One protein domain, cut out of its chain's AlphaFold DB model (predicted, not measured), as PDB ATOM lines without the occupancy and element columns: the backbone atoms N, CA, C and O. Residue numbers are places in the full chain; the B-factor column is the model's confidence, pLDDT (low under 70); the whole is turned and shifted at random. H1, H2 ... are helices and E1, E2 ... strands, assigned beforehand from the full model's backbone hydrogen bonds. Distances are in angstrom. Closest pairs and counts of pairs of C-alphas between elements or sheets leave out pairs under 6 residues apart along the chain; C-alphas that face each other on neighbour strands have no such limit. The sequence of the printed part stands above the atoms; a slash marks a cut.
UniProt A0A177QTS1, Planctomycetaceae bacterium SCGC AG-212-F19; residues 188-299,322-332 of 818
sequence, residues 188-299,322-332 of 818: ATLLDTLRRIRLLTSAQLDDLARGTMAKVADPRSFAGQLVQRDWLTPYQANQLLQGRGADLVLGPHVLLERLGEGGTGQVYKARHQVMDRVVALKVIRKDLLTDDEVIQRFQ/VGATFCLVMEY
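Overview. This is residues 188 to 299 and 322 to 332 of the 818 residues of a protein of Planctomycetaceae bacterium SCGC AG-212-F19 (UniProt A0A177QTS1). Two lobes lie end to end: a loose ring of short helices, H1 to H5, and a strongly twisted sheet of four strands, E1 to E4, with the small helix H6 at the junction. H7 sits past the sheet, at the end of the long axis away from the ring. The printed part has 123 residues with seven named helices and four named strands, in the order H1 H2 H3 H4 H5 H6 E1 E2 E3 H7 E4; the sheet runs E1 E2 E3 E4, all antiparallel, and the class is mixed, helices and strands. The whole is only just loose, close to compact, with a radius of gyration of the C-alphas of 16.6 A, and it spans 56 by 28 by 21 A.

Arrangement. H1, residues 188 to 196, is close to but not clearly touching H2, residues 202 to 210, with the closest C-alphas, of Arg 195 and Leu 205, 7.6 A apart, at a shallow tilt of 19 degrees, opposite ways. H3, residues 212 to 215, is close but not clearly touching H2, with the closest C-alphas, of Leu 208 and Ala 214, 6.9 A apart. H4, residues 219 to 228, and H5, residues 234 to 241, form a helical hairpin and touch, with the closest C-alphas, of Ala 223 and Ala 237, 5.5 A apart, at a shallow tilt of 22 degrees, opposite ways. H5 is the hub, touching H4, H1 and H6, residues 245 to 248. H1 and H5 only just touch, with 3 pairs of C-alphas within 8 A, the closest being those of Leu 190 and Leu 240 at 6.6 A, at a steep tilt of 63 degrees. H5 only grazes the sheet with residues 234 to 236, its closest C-alphas to E1, residues 253 to 262, being those of Tyr 235 and Glu 257, 5.6 A apart; H6 only grazes it with residues 247 to 248. E1, E2, residues 265 to 272, and E3, residues 277 to 284, form a meander, each strand the antiparallel neighbour of the one before. E1 bends by 87 degrees at residue 256 and E2 by 65 degrees at residue 269. N 256 and O 269 are 2.8 A apart across E1 and E2, and N 268 and O 281 are 2.8 A apart across E2 and E3, both within hydrogen-bond range. E4, residues 325 to 331, is an edge strand beside E3, with N 282 and O 328 within hydrogen-bond range at 2.9 A. H7, residues 292 to 299, is not on the sheet and touches no helix. In H1, H2, H4, H5 and H7 every O i to N i+4 pair is within hydrogen-bond range; H3 and H6 are too short for such a pair.

Along the chain. H1 begins at C-alpha 188, (155.314, 191.035, 203.647), and is 12.2 A long from first to last C-alpha; H2 measures 12.0 A and H4 14.4 A. E1 measures 20.4 A, E2 19.5 A and E3 21.0 A. E4 measures 19.7 A and ends at C-alpha 331, (145.440, 203.764, 235.679).

Size, cuts and confidence. The C-alphas of Thr 212 and Glu 293, the two farthest apart, are 56.4 A apart, and the outline is only just a rod. Residues 300 to 321 are not printed; C-alphas 299 and 322 are 13.8 A apart across this cut, in the link from H7 to E4. Of the links printed whole, E3 to H7 is short and the others are tight. The mean pLDDT of the printed part is 77.4; residues 209 to 217, 262 to 264, 286 to 297 and 324 are under 70.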
ATOM      1  N   ALA A 188     153.942 190.559 203.490       76.38
ATOM      2  CA  ALA A 188     155.314 191.035 203.647       76.38
ATOM      3  C   ALA A 188     155.379 192.443 204.271       76.38
ATOM      4  O   ALA A 188     156.187 192.681 205.163       76.38
ATOM      5  N   THR A 189     154.486 193.353 203.861       79.31
ATOM      6  CA  THR A 189     154.392 194.708 204.436       79.31
ATOM      7  C   THR A 189     153.905 194.670 205.888       79.31
ATOM      8  O   THR A 189     154.389 195.436 206.723       79.31
ATOM      9  N   LEU A 190     152.976 193.763 206.214       78.94
ATOM     10  CA  LEU A 190     152.523 193.528 207.588       78.94
ATOM     11  C   LEU A 190     153.659 193.007 208.471       78.94
ATOM     12  O   LEU A 190     153.881 193.551 209.549       78.94
ATOM     13  N   LEU A 191     154.398 191.996 208.008       79.69
ATOM     14  CA  LEU A 191     155.545 191.423 208.719       79.69
ATOM     15  C   LEU A 191     156.656 192.454 208.940       79.69
ATOM     16  O   LEU A 191     157.185 192.550 210.045       79.69
ATOM     17  N   ASP A 192     156.982 193.246 207.918       80.38
ATOM     18  CA  ASP A 192     157.956 194.335 208.034       80.38
ATOM     19  C   ASP A 192     157.502 195.382 209.058       80.38
ATOM     20  O   ASP A 192     158.254 195.762 209.957       80.38
ATOM     21  N   THR A 193     156.223 195.763 209.005       81.50
ATOM     22  CA  THR A 193     155.645 196.695 209.974       81.50
ATOM     23  C   THR A 193     155.728 196.133 211.390       81.50
ATOM     24  O   THR A 193     156.222 196.841 212.261       81.50
ATOM     25  N   LEU A 194     155.330 194.872 211.614       82.94
ATOM     26  CA  LEU A 194     155.382 194.179 212.911       82.94
ATOM     27  C   LEU A 194     156.802 194.101 213.484       82.94
ATOM     28  O   LEU A 194     156.984 194.314 214.684       82.94
ATOM     29  N   ARG A 195     157.804 193.845 212.632       81.44
ATOM     30  CA  ARG A 195     159.227 193.866 213.006       81.44
ATOM     31  C   ARG A 195     159.670 195.265 213.411       81.44
ATOM     32  O   ARG A 195     160.277 195.435 214.466       81.44
ATOM     33  N   ARG A 196     159.334 196.273 212.602       81.12
ATOM     34  CA  ARG A 196     159.736 197.667 212.826       81.12
ATOM     35  C   ARG A 196     159.174 198.233 214.126       81.12
ATOM     36  O   ARG A 196     159.903 198.889 214.861       81.12
ATOM     37  N   ILE A 197     157.901 197.972 214.418       80.56
ATOM     38  CA  ILE A 197     157.227 198.480 215.627       80.56
ATOM     39  C   ILE A 197     157.404 197.568 216.850       80.56
ATOM     40  O   ILE A 197     156.913 197.900 217.926       80.56
ATOM     41  N   ARG A 198     158.101 196.429 216.693       78.88
ATOM     42  CA  ARG A 198     158.396 195.445 217.751       78.88
ATOM     43  C   ARG A 198     157.159 195.021 218.553       78.88
ATOM     44  O   ARG A 198     157.211 194.892 219.773       78.88
ATOM     45  N   LEU A 199     156.035 194.812 217.864       80.25
ATOM     46  CA  LEU A 199     154.800 194.330 218.499       80.25
ATOM     47  C   LEU A 199     154.906 192.865 218.944       80.25
ATOM     48  O   LEU A 199     154.252 192.474 219.908       80.25
ATOM     49  N   LEU A 200     155.728 192.080 218.245       81.50
ATOM     50  CA  LEU A 200     155.972 190.668 218.518       81.50
ATOM     51  C   LEU A 200     157.385 190.469 219.070       81.50
ATOM     52  O   LEU A 200     158.324 191.163 218.673       81.50
ATOM     53  N   THR A 201     157.534 189.496 219.966       79.56
ATOM     54  CA  THR A 201     158.841 189.051 220.468       79.56
ATOM     55  C   THR A 201     159.669 188.417 219.350       79.56
ATOM     56  O   THR A 201     159.126 187.943 218.351       79.56
ATOM     57  N   SER A 202     160.992 188.361 219.525       76.06
ATOM     58  CA  SER A 202     161.883 187.646 218.600       76.06
ATOM     59  C   SER A 202     161.452 186.189 218.419       76.06
ATOM     60  O   SER A 202     161.331 185.732 217.291       76.06
ATOM     61  N   ALA A 203     161.083 185.503 219.505       78.50
ATOM     62  CA  ALA A 203     160.581 184.131 219.454       78.50
ATOM     63  C   ALA A 203     159.297 183.985 218.614       78.50
ATOM     64  O   ALA A 203     159.191 183.053 217.820       78.50
ATOM     65  N   GLN A 204     158.345 184.917 218.746       83.25
ATOM     66  CA  GLN A 204     157.117 184.936 217.935       83.25
ATOM     67  C   GLN A 204     157.405 185.253 216.464       83.25
ATOM     68  O   GLN A 204     156.822 184.641 215.575       83.25
ATOM     69  N   LEU A 205     158.315 186.191 216.183       78.19
ATOM     70  CA  LEU A 205     158.736 186.512 214.815       78.19
ATOM     71  C   LEU A 205     159.454 185.336 214.151       78.19
ATOM     72  O   LEU A 205     159.246 185.086 212.964       78.19
ATOM     73  N   ASP A 206     160.258 184.604 214.914       75.00
ATOM     74  CA  ASP A 206     160.942 183.414 214.435       75.00
ATOM     75  C   ASP A 206     159.966 182.250 214.212       75.00
ATOM     76  O   ASP A 206     160.128 181.490 213.261       75.00
ATOM     77  N   ASP A 207     158.924 182.112 215.038       77.69
ATOM     78  CA  ASP A 207     157.844 181.142 214.815       77.69
ATOM     79  C   ASP A 207     157.055 181.456 213.532       77.69
ATOM     80  O   ASP A 207     156.797 180.570 212.716       77.69
ATOM     81  N   LEU A 208     156.785 182.741 213.266       73.50
ATOM     82  CA  LEU A 208     156.210 183.180 211.988       73.50
ATOM     83  C   LEU A 208     157.128 182.895 210.797       73.50
ATOM     84  O   LEU A 208     156.629 182.618 209.706       73.50
ATOM     85  N   ALA A 209     158.446 182.971 210.993       65.56
ATOM     86  CA  ALA A 209     159.436 182.687 209.958       65.56
ATOM     87  C   ALA A 209     159.630 181.180 209.709       65.56
ATOM     88  O   ALA A 209     159.942 180.792 208.585       65.56
ATOM     89  N   ARG A 210     159.441 180.334 210.733       66.81
ATOM     90  CA  ARG A 210     159.616 178.871 210.664       66.81
ATOM     91  C   ARG A 210     158.335 178.105 210.300       66.81
ATOM     92  O   ARG A 210     158.433 176.987 209.800       66.81
ATOM     93  N   GLY A 211     157.151 178.666 210.552       58.12
ATOM     94  CA  GLY A 211     155.864 177.971 210.429       58.12
ATOM     95  C   GLY A 211     155.138 178.099 209.077       58.12
ATOM     96  O   GLY A 211     155.444 178.936 208.229       58.12
ATOM     97  N   THR A 212     154.066 177.311 208.917       50.72
ATOM     98  CA  THR A 212     153.086 177.318 207.800       50.72
ATOM     99  C   THR A 212     152.456 178.688 207.496       50.72
ATOM    100  O   THR A 212     151.835 178.854 206.447       50.72
ATOM    101  N   MET A 213     152.658 179.688 208.362       53.00
ATOM    102  CA  MET A 213     152.232 181.080 208.184       53.00
ATOM    103  C   MET A 213     152.891 181.779 206.988       53.00
ATOM    104  O   MET A 213     152.278 182.677 206.413       53.00
ATOM    105  N   ALA A 214     154.085 181.344 206.566       52.91
ATOM    106  CA  ALA A 214     154.737 181.836 205.350       52.91
ATOM    107  C   ALA A 214     153.918 181.560 204.069       52.91
ATOM    108  O   ALA A 214     154.177 182.164 203.031       52.91
ATOM    109  N   LYS A 215     152.916 180.664 204.138       54.53
ATOM    110  CA  LYS A 215     152.034 180.286 203.020       54.53
ATOM    111  C   LYS A 215     150.689 181.025 203.000       54.53
ATOM    112  O   LYS A 215     149.934 180.860 202.044       54.53
ATOM    113  N   VAL A 216     150.353 181.820 204.022       60.91
ATOM    114  CA  VAL A 216     149.091 182.581 204.049       60.91
ATOM    115  C   VAL A 216     149.249 183.819 203.164       60.91
ATOM    116  O   VAL A 216     149.871 184.796 203.564       60.91
ATOM    117  N   ALA A 217     148.705 183.765 201.946       61.97
ATOM    118  CA  ALA A 217     148.815 184.854 200.970       61.97
ATOM    119  C   ALA A 217     147.903 186.055 201.287       61.97
ATOM    120  O   ALA A 217     148.214 187.180 200.899       61.97
ATOM    121  N   ASP A 218     146.790 185.822 201.991       78.62
ATOM    122  CA  ASP A 218     145.804 186.855 202.309       78.62
ATOM    123  C   ASP A 218     146.147 187.607 203.618       78.62
ATOM    124  O   ASP A 218     146.177 186.999 204.695       78.62
ATOM    125  N   PRO A 219     146.344 188.939 203.567       70.25
ATOM    126  CA  PRO A 219     146.634 189.780 204.730       70.25
ATOM    127  C   PRO A 219     145.594 189.695 205.849       70.25
ATOM    128  O   PRO A 219     145.962 189.733 207.026       70.25
ATOM    129  N   ARG A 220     144.303 189.566 205.515       73.50
ATOM    130  CA  ARG A 220     143.225 189.506 206.517       73.50
ATOM    131  C   ARG A 220     143.255 188.191 207.281       73.50
ATOM    132  O   ARG A 220     143.197 188.202 208.507       73.50
ATOM    133  N   SER A 221     143.407 187.084 206.565       75.12
ATOM    134  CA  SER A 221     143.564 185.750 207.145       75.12
ATOM    135  C   SER A 221     144.826 185.661 208.005       75.12
ATOM    136  O   SER A 221     144.785 185.106 209.102       75.12
ATOM    137  N   PHE A 222     145.928 186.275 207.560       76.75
ATOM    138  CA  PHE A 222     147.162 186.376 208.340       76.75
ATOM    139  C   PHE A 222     146.945 187.145 209.653       76.75
ATOM    140  O   PHE A 222     147.267 186.635 210.725       76.75
ATOM    141  N   ALA A 223     146.332 188.331 209.595       74.25
ATOM    142  CA  ALA A 223     146.032 189.123 210.788       74.25
ATOM    143  C   ALA A 223     145.051 188.407 211.737       74.25
ATOM    144  O   ALA A 223     145.253 188.421 212.949       74.25
ATOM    145  N   GLY A 224     144.033 187.724 211.201       72.81
ATOM    146  CA  GLY A 224     143.073 186.939 211.983       72.81
ATOM    147  C   GLY A 224     143.721 185.799 212.773       72.81
ATOM    148  O   GLY A 224     143.369 185.583 213.928       72.81
ATOM    149  N   GLN A 225     144.724 185.122 212.206       75.56
ATOM    150  CA  GLN A 225     145.468 184.071 212.911       75.56
ATOM    151  C   GLN A 225     146.380 184.614 214.019       75.56
ATOM    152  O   GLN A 225     146.612 183.924 215.007       75.56
ATOM    153  N   LEU A 226     146.891 185.844 213.887       79.88
ATOM    154  CA  LEU A 226     147.628 186.507 214.969       79.88
ATOM    155  C   LEU A 226     146.702 186.894 216.130       79.88
ATOM    156  O   LEU A 226     147.110 186.808 217.285       79.88
ATOM    157  N   VAL A 227     145.457 187.272 215.827       78.12
ATOM    158  CA  VAL A 227     144.427 187.533 216.845       78.12
ATOM    159  C   VAL A 227     144.005 186.240 217.545       78.12
ATOM    160  O   VAL A 227     143.926 186.220 218.763       78.12
ATOM    161  N   GLN A 228     143.806 185.139 216.812       73.31
ATOM    162  CA  GLN A 228     143.455 183.835 217.403       73.31
ATOM    163  C   GLN A 228     144.528 183.271 218.345       73.31
ATOM    164  O   GLN A 228     144.214 182.450 219.201       73.31
ATOM    165  N   ARG A 229     145.787 183.685 218.175       76.69
ATOM    166  CA  ARG A 229     146.903 183.314 219.056       76.69
ATOM    167  C   ARG A 229     147.101 184.286 220.226       76.69
ATOM    168  O   ARG A 229     148.095 184.155 220.934       76.69
ATOM    169  N   ASP A 230     146.227 185.281 220.387       73.62
ATOM    170  CA  ASP A 230     146.359 186.382 221.354       73.62
ATOM    171  C   ASP A 230     147.669 187.187 221.209       73.62
ATOM    172  O   ASP A 230     148.152 187.817 222.149       73.62
ATOM    173  N   TRP A 231     148.273 187.190 220.015       81.44
ATOM    174  CA  TRP A 231     149.495 187.955 219.738       81.44
ATOM    175  C   TRP A 231     149.203 189.392 219.305       81.44
ATOM    176  O   TRP A 231     150.051 190.267 219.466       81.44
ATOM    177  N   LEU A 232     148.012 189.633 218.754       81.19
ATOM    178  CA  LEU A 232     147.492 190.957 218.421       81.19
ATOM    179  C   LEU A 232     146.060 191.100 218.923       81.19
ATOM    180  O   LEU A 232     145.285 190.148 218.905       81.19
ATOM    181  N   THR A 233     145.668 192.322 219.271       76.94
ATOM    182  CA  THR A 233     144.254 192.638 219.486       76.94
ATOM    183  C   THR A 233     143.521 192.811 218.147       76.94
ATOM    184  O   THR A 233     144.143 193.154 217.131       76.94
ATOM    185  N   PRO A 234     142.181 192.673 218.114       75.25
ATOM    186  CA  PRO A 234     141.389 192.993 216.923       75.25
ATOM    187  C   PRO A 234     141.611 194.427 216.419       75.25
ATOM    188  O   PRO A 234     141.642 194.676 215.213       75.25
ATOM    189  N   TYR A 235     141.809 195.375 217.341       80.50
ATOM    190  CA  TYR A 235     142.122 196.765 217.013       80.50
ATOM    191  C   TYR A 235     143.470 196.884 216.290       80.50
ATOM    192  O   TYR A 235     143.545 197.506 215.230       80.50
ATOM    193  N   GLN A 236     144.519 196.241 216.812       82.19
ATOM    194  CA  GLN A 236     145.847 196.243 216.198       82.19
ATOM    195  C   GLN A 236     145.829 195.605 214.808       82.19
ATOM    196  O   GLN A 236     146.375 196.177 213.864       82.19
ATOM    197  N   ALA A 237     145.146 194.469 214.655       77.06
ATOM    198  CA  ALA A 237     144.961 193.816 213.363       77.06
ATOM    199  C   ALA A 237     144.282 194.748 212.344       77.06
ATOM    200  O   ALA A 237     144.766 194.893 211.223       77.06
ATOM    201  N   ASN A 238     143.207 195.440 212.735       81.00
ATOM    202  CA  ASN A 238     142.507 196.376 211.854       81.00
ATOM    203  C   ASN A 238     143.389 197.574 211.454       81.00
ATOM    204  O   ASN A 238     143.444 197.942 210.281       81.00
ATOM    205  N   GLN A 239     144.130 198.155 212.401       80.62
ATOM    206  CA  GLN A 239     145.050 199.264 212.120       80.62
ATOM    207  C   GLN A 239     146.176 198.849 211.165       80.62
ATOM    208  O   GLN A 239     146.504 199.585 210.234       80.62
ATOM    209  N   LEU A 240     146.732 197.650 211.349       81.06
ATOM    210  CA  LEU A 240     147.750 197.087 210.466       81.06
ATOM    211  C   LEU A 240     147.216 196.868 209.043       81.06
ATOM    212  O   LEU A 240     147.866 197.272 208.078       81.06
ATOM    213  N   LEU A 241     146.010 196.310 208.901       78.62
ATOM    214  CA  LEU A 241     145.360 196.083 207.603       78.62
ATOM    215  C   LEU A 241     145.044 197.378 206.843       78.62
ATOM    216  O   LEU A 241     145.012 197.377 205.615       78.62
ATOM    217  N   GLN A 242     144.845 198.485 207.558       80.38
ATOM    218  CA  GLN A 242     144.634 199.816 206.980       80.38
ATOM    219  C   GLN A 242     145.944 200.555 206.659       80.38
ATOM    220  O   GLN A 242     145.911 201.716 206.256       80.38
ATOM    221  N   GLY A 243     147.104 199.923 206.871       79.56
ATOM    222  CA  GLY A 243     148.412 200.556 206.688       79.56
ATOM    223  C   GLY A 243     148.766 201.576 207.777       79.56
ATOM    224  O   GLY A 243     149.743 202.306 207.636       79.56
ATOM    225  N   ARG A 244     148.006 201.609 208.879       81.00
ATOM    226  CA  ARG A 244     148.178 202.514 210.029       81.00
ATOM    227  C   ARG A 244     148.908 201.856 211.202       81.00
ATOM    228  O   ARG A 244     148.736 202.241 212.352       81.00
ATOM    229  N   GLY A 245     149.740 200.851 210.927       80.06
ATOM    230  CA  GLY A 245     150.486 200.129 211.962       80.06
ATOM    231  C   GLY A 245     151.494 200.991 212.730       80.06
ATOM    232  O   GLY A 245     151.794 200.686 213.877       80.06
ATOM    233  N   ALA A 246     151.987 202.080 212.130       79.75
ATOM    234  CA  ALA A 246     152.869 203.029 212.813       79.75
ATOM    235  C   ALA A 246     152.154 203.786 213.948       79.75
ATOM    236  O   ALA A 246     152.777 204.079 214.962       79.75
ATOM    237  N   ASP A 247     150.844 204.019 213.818       84.25
ATOM    238  CA  ASP A 247     150.041 204.744 214.811       84.25
ATOM    239  C   ASP A 247     149.782 203.908 216.079       84.25
ATOM    240  O   ASP A 247     149.279 204.424 217.074       84.25
ATOM    241  N   LEU A 248     150.118 202.610 216.062       86.62
ATOM    242  CA  LEU A 248     149.977 201.711 217.212       86.62
ATOM    243  C   LEU A 248     151.039 201.938 218.291       86.62
ATOM    244  O   LEU A 248     150.909 201.376 219.376       86.62
ATOM    245  N   VAL A 249     152.079 202.727 218.017       88.00
ATOM    246  CA  VAL A 249     153.133 203.039 218.987       88.00
ATOM    247  C   VAL A 249     153.188 204.545 219.208       88.00
ATOM    248  O   VAL A 249     153.472 205.313 218.291       88.00
ATOM    249  N   LEU A 250     152.939 204.969 220.445       86.81
ATOM    250  CA  LEU A 250     153.025 206.356 220.892       86.81
ATOM    251  C   LEU A 250     154.061 206.461 222.014       86.81
ATOM    252  O   LEU A 250     153.774 206.217 223.189       86.81
ATOM    253  N   GLY A 251     155.287 206.838 221.643       86.06
ATOM    254  CA  GLY A 251     156.414 206.883 222.575       86.06
ATOM    255  C   GLY A 251     156.667 205.493 223.175       86.06
ATOM    256  O   GLY A 251     156.762 204.535 222.411       86.06
ATOM    257  N   PRO A 252     156.735 205.340 224.511       86.69
ATOM    258  CA  PRO A 252     156.928 204.035 225.150       86.69
ATOM    259  C   PRO A 252     155.646 203.185 225.224       86.69
ATOM    260  O   PRO A 252     155.656 202.114 225.835       86.69
ATOM    261  N   HIS A 253     154.528 203.653 224.657       90.00
ATOM    262  CA  HIS A 253     153.223 203.008 224.774       90.00
ATOM    263  C   HIS A 253     152.813 202.316 223.478       90.00
ATOM    264  O   HIS A 253     152.760 202.929 222.414       90.00
ATOM    265  N   VAL A 254     152.421 201.052 223.595       90.19
ATOM    266  CA  VAL A 254     151.782 200.290 222.522       90.19
ATOM    267  C   VAL A 254     150.274 200.324 222.714       90.19
ATOM    268  O   VAL A 254     149.775 199.856 223.735       90.19
ATOM    269  N   LEU A 255     149.539 200.828 221.730       91.31
ATOM    270  CA  LEU A 255     148.081 200.857 221.742       91.31
ATOM    271  C   LEU A 255     147.525 199.444 221.575       91.31
ATOM    272  O   LEU A 255     147.838 198.743 220.611       91.31
ATOM    273  N   LEU A 256     146.696 199.031 222.528       84.94
ATOM    274  CA  LEU A 256     146.013 197.745 222.539       84.94
ATOM    275  C   LEU A 256     144.601 197.894 221.980       84.94
ATOM    276  O   LEU A 256     144.222 197.149 221.087       84.94
ATOM    277  N   GLU A 257     143.824 198.858 222.470       84.81
ATOM    278  CA  GLU A 257     142.422 199.055 222.084       84.81
ATOM    279  C   GLU A 257     142.042 200.530 222.206       84.81
ATOM    280  O   GLU A 257     142.615 201.262 223.013       84.81
ATOM    281  N   ARG A 258     141.037 200.976 221.450       85.75
ATOM    282  CA  ARG A 258     140.421 202.290 221.658       85.75
ATOM    283  C   ARG A 258     139.255 202.145 222.640       85.75
ATOM    284  O   ARG A 258     138.311 201.421 222.351       85.75
ATOM    285  N   LEU A 259     139.329 202.835 223.779       79.81
ATOM    286  CA  LEU A 259     138.330 202.779 224.857       79.81
ATOM    287  C   LEU A 259     137.206 203.801 224.667       79.81
ATOM    288  O   LEU A 259     136.065 203.533 225.025       79.81
ATOM    289  N   GLY A 260     137.514 204.962 224.084       70.19
ATOM    290  CA  GLY A 260     136.525 206.013 223.868       70.19
ATOM    291  C   GLY A 260     137.057 207.197 223.071       70.19
ATOM    292  O   GLY A 260     138.256 207.326 222.822       70.19
ATOM    293  N   GLU A 261     136.145 208.066 222.649       70.44
ATOM    294  CA  GLU A 261     136.445 209.375 222.068       70.44
ATOM    295  C   GLU A 261     135.490 210.399 222.666       70.44
ATOM    296  O   GLU A 261     134.289 210.154 222.774       70.44
ATOM    297  N   GLY A 262     136.041 211.533 223.081       61.50
ATOM    298  CA  GLY A 262     135.295 212.637 223.658       61.50
ATOM    299  C   GLY A 262     135.829 213.975 223.170       61.50
ATOM    300  O   GLY A 262     136.763 214.052 222.371       61.50
ATOM    301  N   GLY A 263     135.252 215.058 223.687       60.34
ATOM    302  CA  GLY A 263     135.601 216.415 223.257       60.34
ATOM    303  C   GLY A 263     137.054 216.795 223.419       60.34
ATOM    304  O   GLY A 263     137.590 217.545 222.615       60.34
ATOM    305  N   THR A 264     137.701 216.234 224.432       65.06
ATOM    306  CA  THR A 264     139.088 216.534 224.774       65.06
ATOM    307  C   THR A 264     140.085 215.667 224.005       65.06
ATOM    308  O   THR A 264     141.279 215.941 224.041       65.06
ATOM    309  N   GLY A 265     139.618 214.600 223.342       72.00
ATOM    310  CA  GLY A 265     140.468 213.649 222.631       72.00
ATOM    311  C   GLY A 265     140.056 212.193 222.772       72.00
ATOM    312  O   GLY A 265     138.917 211.870 223.111       72.00
ATOM    313  N   GLN A 266     140.994 211.307 222.461       84.00
ATOM    314  CA  GLN A 266     140.766 209.869 222.343       84.00
ATOM    315  C   GLN A 266     141.440 209.132 223.496       84.00
ATOM    316  O   GLN A 266     142.558 209.468 223.875       84.00
ATOM    317  N   VAL A 267     140.771 208.121 224.047       86.62
ATOM    318  CA  VAL A 267     141.303 207.298 225.138       86.62
ATOM    319  C   VAL A 267     141.567 205.894 224.616       86.62
ATOM    320  O   VAL A 267     140.698 205.271 224.001       86.62
ATOM    321  N   TYR A 268     142.763 205.389 224.884       90.25
ATOM    322  CA  TYR A 268     143.233 204.080 224.459       90.25
ATOM    323  C   TYR A 268     143.637 203.235 225.660       90.25
ATOM    324  O   TYR A 268     144.234 203.733 226.607       90.25
ATOM    325  N   LYS A 269     143.380 201.933 225.602       91.00
ATOM    326  CA  LYS A 269     144.093 200.954 226.416       91.00
ATOM    327  C   LYS A 269     145.455 200.774 225.771       91.00
ATOM    328  O   LYS A 269     145.529 200.491 224.576       91.00
ATOM    329  N   ALA A 270     146.521 200.937 226.533       91.81
ATOM    330  CA  ALA A 270     147.879 200.814 226.037       91.81
ATOM    331  C   ALA A 270     148.737 199.995 226.999       91.81
ATOM    332  O   ALA A 270     148.425 199.879 228.180       91.81
ATOM    333  N   ARG A 271     149.829 199.424 226.499       89.12
ATOM    334  CA  ARG A 271     150.866 198.791 227.311       89.12
ATOM    335  C   ARG A 271     152.115 199.654 227.278       89.12
ATOM    336  O   ARG A 271     152.663 199.899 226.206       89.12
ATOM    337  N   HIS A 272     152.559 200.107 228.440       86.94
ATOM    338  CA  HIS A 272     153.842 200.772 228.591       86.94
ATOM    339  C   HIS A 272     154.952 199.720 228.498       86.94
ATOM    340  O   HIS A 272     155.039 198.854 229.362       86.94
ATOM    341  N   GLN A 273     155.803 199.789 227.474       83.56
ATOM    342  CA  GLN A 273     156.763 198.726 227.145       83.56
ATOM    343  C   GLN A 273     157.842 198.530 228.217       83.56
ATOM    344  O   GLN A 273     158.178 197.398 228.530       83.56
ATOM    345  N   VAL A 274     158.371 199.616 228.796       81.12
ATOM    346  CA  VAL A 274     159.469 199.525 229.786       81.12
ATOM    347  C   VAL A 274     158.993 198.965 231.129       81.12
ATOM    348  O   VAL A 274     159.631 198.086 231.690       81.12
ATOM    349  N   MET A 275     157.867 199.466 231.642       80.62
ATOM    350  CA  MET A 275     157.273 199.014 232.906       80.62
ATOM    351  C   MET A 275     156.419 197.742 232.764       80.62
ATOM    352  O   MET A 275     155.849 197.299 233.754       80.62
ATOM    353  N   ASP A 276     156.254 197.235 231.539       82.69
ATOM    354  CA  ASP A 276     155.330 196.157 231.156       82.69
ATOM    355  C   ASP A 276     153.943 196.258 231.821       82.69
ATOM    356  O   ASP A 276     153.398 195.313 232.387       82.69
ATOM    357  N   ARG A 277     153.361 197.464 231.778       84.75
ATOM    358  CA  ARG A 277     152.119 197.793 232.490       84.75
ATOM    359  C   ARG A 277     151.009 198.219 231.541       84.75
ATOM    360  O   ARG A 277     151.228 199.053 230.666       84.75
ATOM    361  N   VAL A 278     149.795 197.716 231.764       88.81
ATOM    362  CA  VAL A 278     148.590 198.193 231.068       88.81
ATOM    363  C   VAL A 278     148.100 199.507 231.686       88.81
ATOM    364  O   VAL A 278     147.936 199.616 232.901       88.81
ATOM    365  N   VAL A 279     147.867 200.504 230.835       89.69
ATOM    366  CA  VAL A 279     147.492 201.879 231.185       89.69
ATOM    367  C   VAL A 279     146.361 202.381 230.286       89.69
ATOM    368  O   VAL A 279     146.167 201.886 229.174       89.69
ATOM    369  N   ALA A 280     145.611 203.369 230.764       91.62
ATOM    370  CA  ALA A 280     144.705 204.156 229.940       91.62
ATOM    371  C   ALA A 280     145.452 205.407 229.458       91.62
ATOM    372  O   ALA A 280     145.906 206.218 230.261       91.62
ATOM    373  N   LEU A 281     145.610 205.551 228.147       90.12
ATOM    374  CA  LEU A 281     146.320 206.650 227.504       90.12
ATOM    375  C   LEU A 281     145.315 207.588 226.839       90.12
ATOM    376  O   LEU A 281     144.679 207.226 225.849       90.12
ATOM    377  N   LYS A 282     145.185 208.803 227.366       88.12
ATOM    378  CA  LYS A 282     144.341 209.849 226.791       88.12
ATOM    379  C   LYS A 282     145.180 210.766 225.912       88.12
ATOM    380  O   LYS A 282     146.059 211.465 226.401       88.12
ATOM    381  N   VAL A 283     144.897 210.747 224.618       87.62
ATOM    382  CA  VAL A 283     145.547 211.541 223.576       87.62
ATOM    383  C   VAL A 283     144.718 212.803 223.354       87.62
ATOM    384  O   VAL A 283     143.570 212.716 222.916       87.62
ATOM    385  N   ILE A 284     145.283 213.966 223.675       82.06
ATOM    386  CA  ILE A 284     144.595 215.261 223.601       82.06
ATOM    387  C   ILE A 284     144.577 215.768 222.156       82.06
ATOM    388  O   ILE A 284     145.562 215.629 221.425       82.06
ATOM    389  N   ARG A 285     143.453 216.352 221.720       72.12
ATOM    390  CA  ARG A 285     143.351 216.891 220.355       72.12
ATOM    391  C   ARG A 285     144.238 218.127 220.177       72.12
ATOM    392  O   ARG A 285     144.331 218.968 221.066       72.12
ATOM    393  N   LYS A 286     144.849 218.256 218.997       69.19
ATOM    394  CA  LYS A 286     145.803 219.337 218.684       69.19
ATOM    395  C   LYS A 286     145.155 220.722 218.616       69.19
ATOM    396  O   LYS A 286     145.797 221.706 218.948       69.19
ATOM    397  N   ASP A 287     143.886 220.791 218.225       65.62
ATOM    398  CA  ASP A 287     143.100 222.029 218.157       65.62
ATOM    399  C   ASP A 287     142.792 222.634 219.535       65.62
ATOM    400  O   ASP A 287     142.439 223.805 219.615       65.62
ATOM    401  N   LEU A 288     142.972 221.872 220.619       61.75
ATOM    402  CA  LEU A 288     142.834 222.367 221.992       61.75
ATOM    403  C   LEU A 288     144.142 222.937 222.565       61.75
ATOM    404  O   LEU A 288     144.144 223.442 223.682       61.75
ATOM    405  N   LEU A 289     145.253 222.833 221.828       66.62
ATOM    406  CA  LEU A 289     146.610 223.167 222.279       66.62
ATOM    407  C   LEU A 289     147.277 224.154 221.310       66.62
ATOM    408  O   LEU A 289     148.401 223.946 220.863       66.62
ATOM    409  N   THR A 290     146.537 225.193 220.925       62.47
ATOM    410  CA  THR A 290     146.932 226.161 219.891       62.47
ATOM    411  C   THR A 290     147.752 227.342 220.414       62.47
ATOM    412  O   THR A 290     148.409 227.998 219.612       62.47
ATOM    413  N   ASP A 291     147.729 227.597 221.725       66.25
ATOM    414  CA  ASP A 291     148.423 228.711 222.386       66.25
ATOM    415  C   ASP A 291     149.244 228.196 223.584       66.25
ATOM    416  O   ASP A 291     148.786 227.339 224.352       66.25
ATOM    417  N   ASP A 292     150.448 228.742 223.754       66.38
ATOM    418  CA  ASP A 292     151.371 228.440 224.848       66.38
ATOM    419  C   ASP A 292     150.735 228.678 226.227       66.38
ATOM    420  O   ASP A 292     150.998 227.920 227.168       66.38
ATOM    421  N   GLU A 293     149.840 229.662 226.372       65.25
ATOM    422  CA  GLU A 293     149.161 229.914 227.649       65.25
ATOM    423  C   GLU A 293     148.200 228.772 228.028       65.25
ATOM    424  O   GLU A 293     148.111 228.369 229.195       65.25
ATOM    425  N   VAL A 294     147.504 228.199 227.041       61.88
ATOM    426  CA  VAL A 294     146.593 227.059 227.237       61.88
ATOM    427  C   VAL A 294     147.386 225.805 227.597       61.88
ATOM    428  O   VAL A 294     147.012 225.087 228.527       61.88
ATOM    429  N   ILE A 295     148.527 225.584 226.941       68.88
ATOM    430  CA  ILE A 295     149.434 224.469 227.238       68.88
ATOM    431  C   ILE A 295     149.985 224.580 228.668       68.88
ATOM    432  O   ILE A 295     149.959 223.601 229.415       68.88
ATOM    433  N   GLN A 296     150.421 225.765 229.104       67.25
ATOM    434  CA  GLN A 296     150.923 225.977 230.469       67.25
ATOM    435  C   GLN A 296     149.842 225.804 231.546       67.25
ATOM    436  O   GLN A 296     150.129 225.387 232.672       67.25
ATOM    437  N   ARG A 297     148.582 226.141 231.251       66.38
ATOM    438  CA  ARG A 297     147.447 225.883 232.157       66.38
ATOM    439  C   ARG A 297     147.139 224.390 232.241       66.38
ATOM    440  O   ARG A 297     147.086 223.858 233.348       66.38
ATOM    441  N   PHE A 298     147.066 223.714 231.096       70.31
ATOM    442  CA  PHE A 298     146.902 222.264 231.014       70.31
ATOM    443  C   PHE A 298     147.972 221.523 231.830       70.31
ATOM    444  O   PHE A 298     147.652 220.665 232.649       70.31
ATOM    445  N   GLN A 299     149.243 221.909 231.686       71.44
ATOM    446  CA  GLN A 299     150.351 221.331 232.451       71.44
ATOM    447  C   GLN A 299     150.198 221.531 233.966       71.44
ATOM    448  O   GLN A 299     150.447 220.602 234.734       71.44
ATOM    449  N   VAL A 322     154.200 213.519 223.593       74.94
ATOM    450  CA  VAL A 322     154.688 212.314 222.926       74.94
ATOM    451  C   VAL A 322     154.729 212.613 221.428       74.94
ATOM    452  O   VAL A 322     153.716 212.572 220.727       74.94
ATOM    453  N   GLY A 323     155.913 212.984 220.939       72.38
ATOM    454  CA  GLY A 323     156.069 213.530 219.591       72.38
ATOM    455  C   GLY A 323     155.351 214.877 219.455       72.38
ATOM    456  O   GLY A 323     155.618 215.802 220.213       72.38
ATOM    457  N   ALA A 324     154.429 214.983 218.495       69.19
ATOM    458  CA  ALA A 324     153.667 216.207 218.217       69.19
ATOM    459  C   ALA A 324     152.286 216.258 218.904       69.19
ATOM    460  O   ALA A 324     151.427 217.038 218.490       69.19
ATOM    461  N   THR A 325     152.030 215.384 219.878       74.38
ATOM    462  CA  THR A 325     150.730 215.259 220.551       74.38
ATOM    463  C   THR A 325     150.933 215.209 222.060       74.38
ATOM    464  O   THR A 325     151.931 214.667 222.517       74.38
ATOM    465  N   PHE A 326     150.000 215.745 222.845       80.56
ATOM    466  CA  PHE A 326     150.028 215.615 224.304       80.56
ATOM    467  C   PHE A 326     149.223 214.404 224.763       80.56
ATOM    468  O   PHE A 326     148.117 214.154 224.275       80.56
ATOM    469  N   CYS A 327     149.775 213.682 225.731       86.50
ATOM    470  CA  CYS A 327     149.174 212.487 226.294       86.50
ATOM    471  C   CYS A 327     149.106 212.579 227.819       86.50
ATOM    472  O   CYS A 327     149.997 213.132 228.460       86.50
ATOM    473  N   LEU A 328     148.069 211.972 228.389       86.12
ATOM    474  CA  LEU A 328     147.923 211.714 229.818       86.12
ATOM    475  C   LEU A 328     147.839 210.203 230.035       86.12
ATOM    476  O   LEU A 328     146.966 209.534 229.477       86.12
ATOM    477  N   VAL A 329     148.758 209.678 230.838       88.12
ATOM    478  CA  VAL A 329     148.877 208.263 231.188       88.12
ATOM    479  C   VAL A 329     148.202 208.034 232.534       88.12
ATOM    480  O   VAL A 329     148.569 208.640 233.540       88.12
ATOM    481  N   MET A 330     147.220 207.142 232.567       89.69
ATOM    482  CA  MET A 330     146.381 206.883 233.735       89.69
ATOM    483  C   MET A 330     146.299 205.394 234.049       89.69
ATOM    484  O   MET A 330     146.568 204.529 233.210       89.69
ATOM    485  N   GLU A 331     145.876 205.092 235.271       88.81
ATOM    486  CA  GLU A 331     145.440 203.764 235.679       88.81
ATOM    487  C   GLU A 331     144.376 203.240 234.709       88.81
ATOM    488  O   GLU A 331     143.344 203.872 234.484       88.81
ATOM    489  N   TYR A 332     144.635 202.070 234.125       90.62
ATOM    490  CA  TYR A 332     143.597 201.331 233.424       90.62
ATOM    491  C   TYR A 332     142.723 200.618 234.451       90.62
ATOM    492  O   TYR A 332     143.206 199.758 235.190       90.62
TER     493      TYR A 332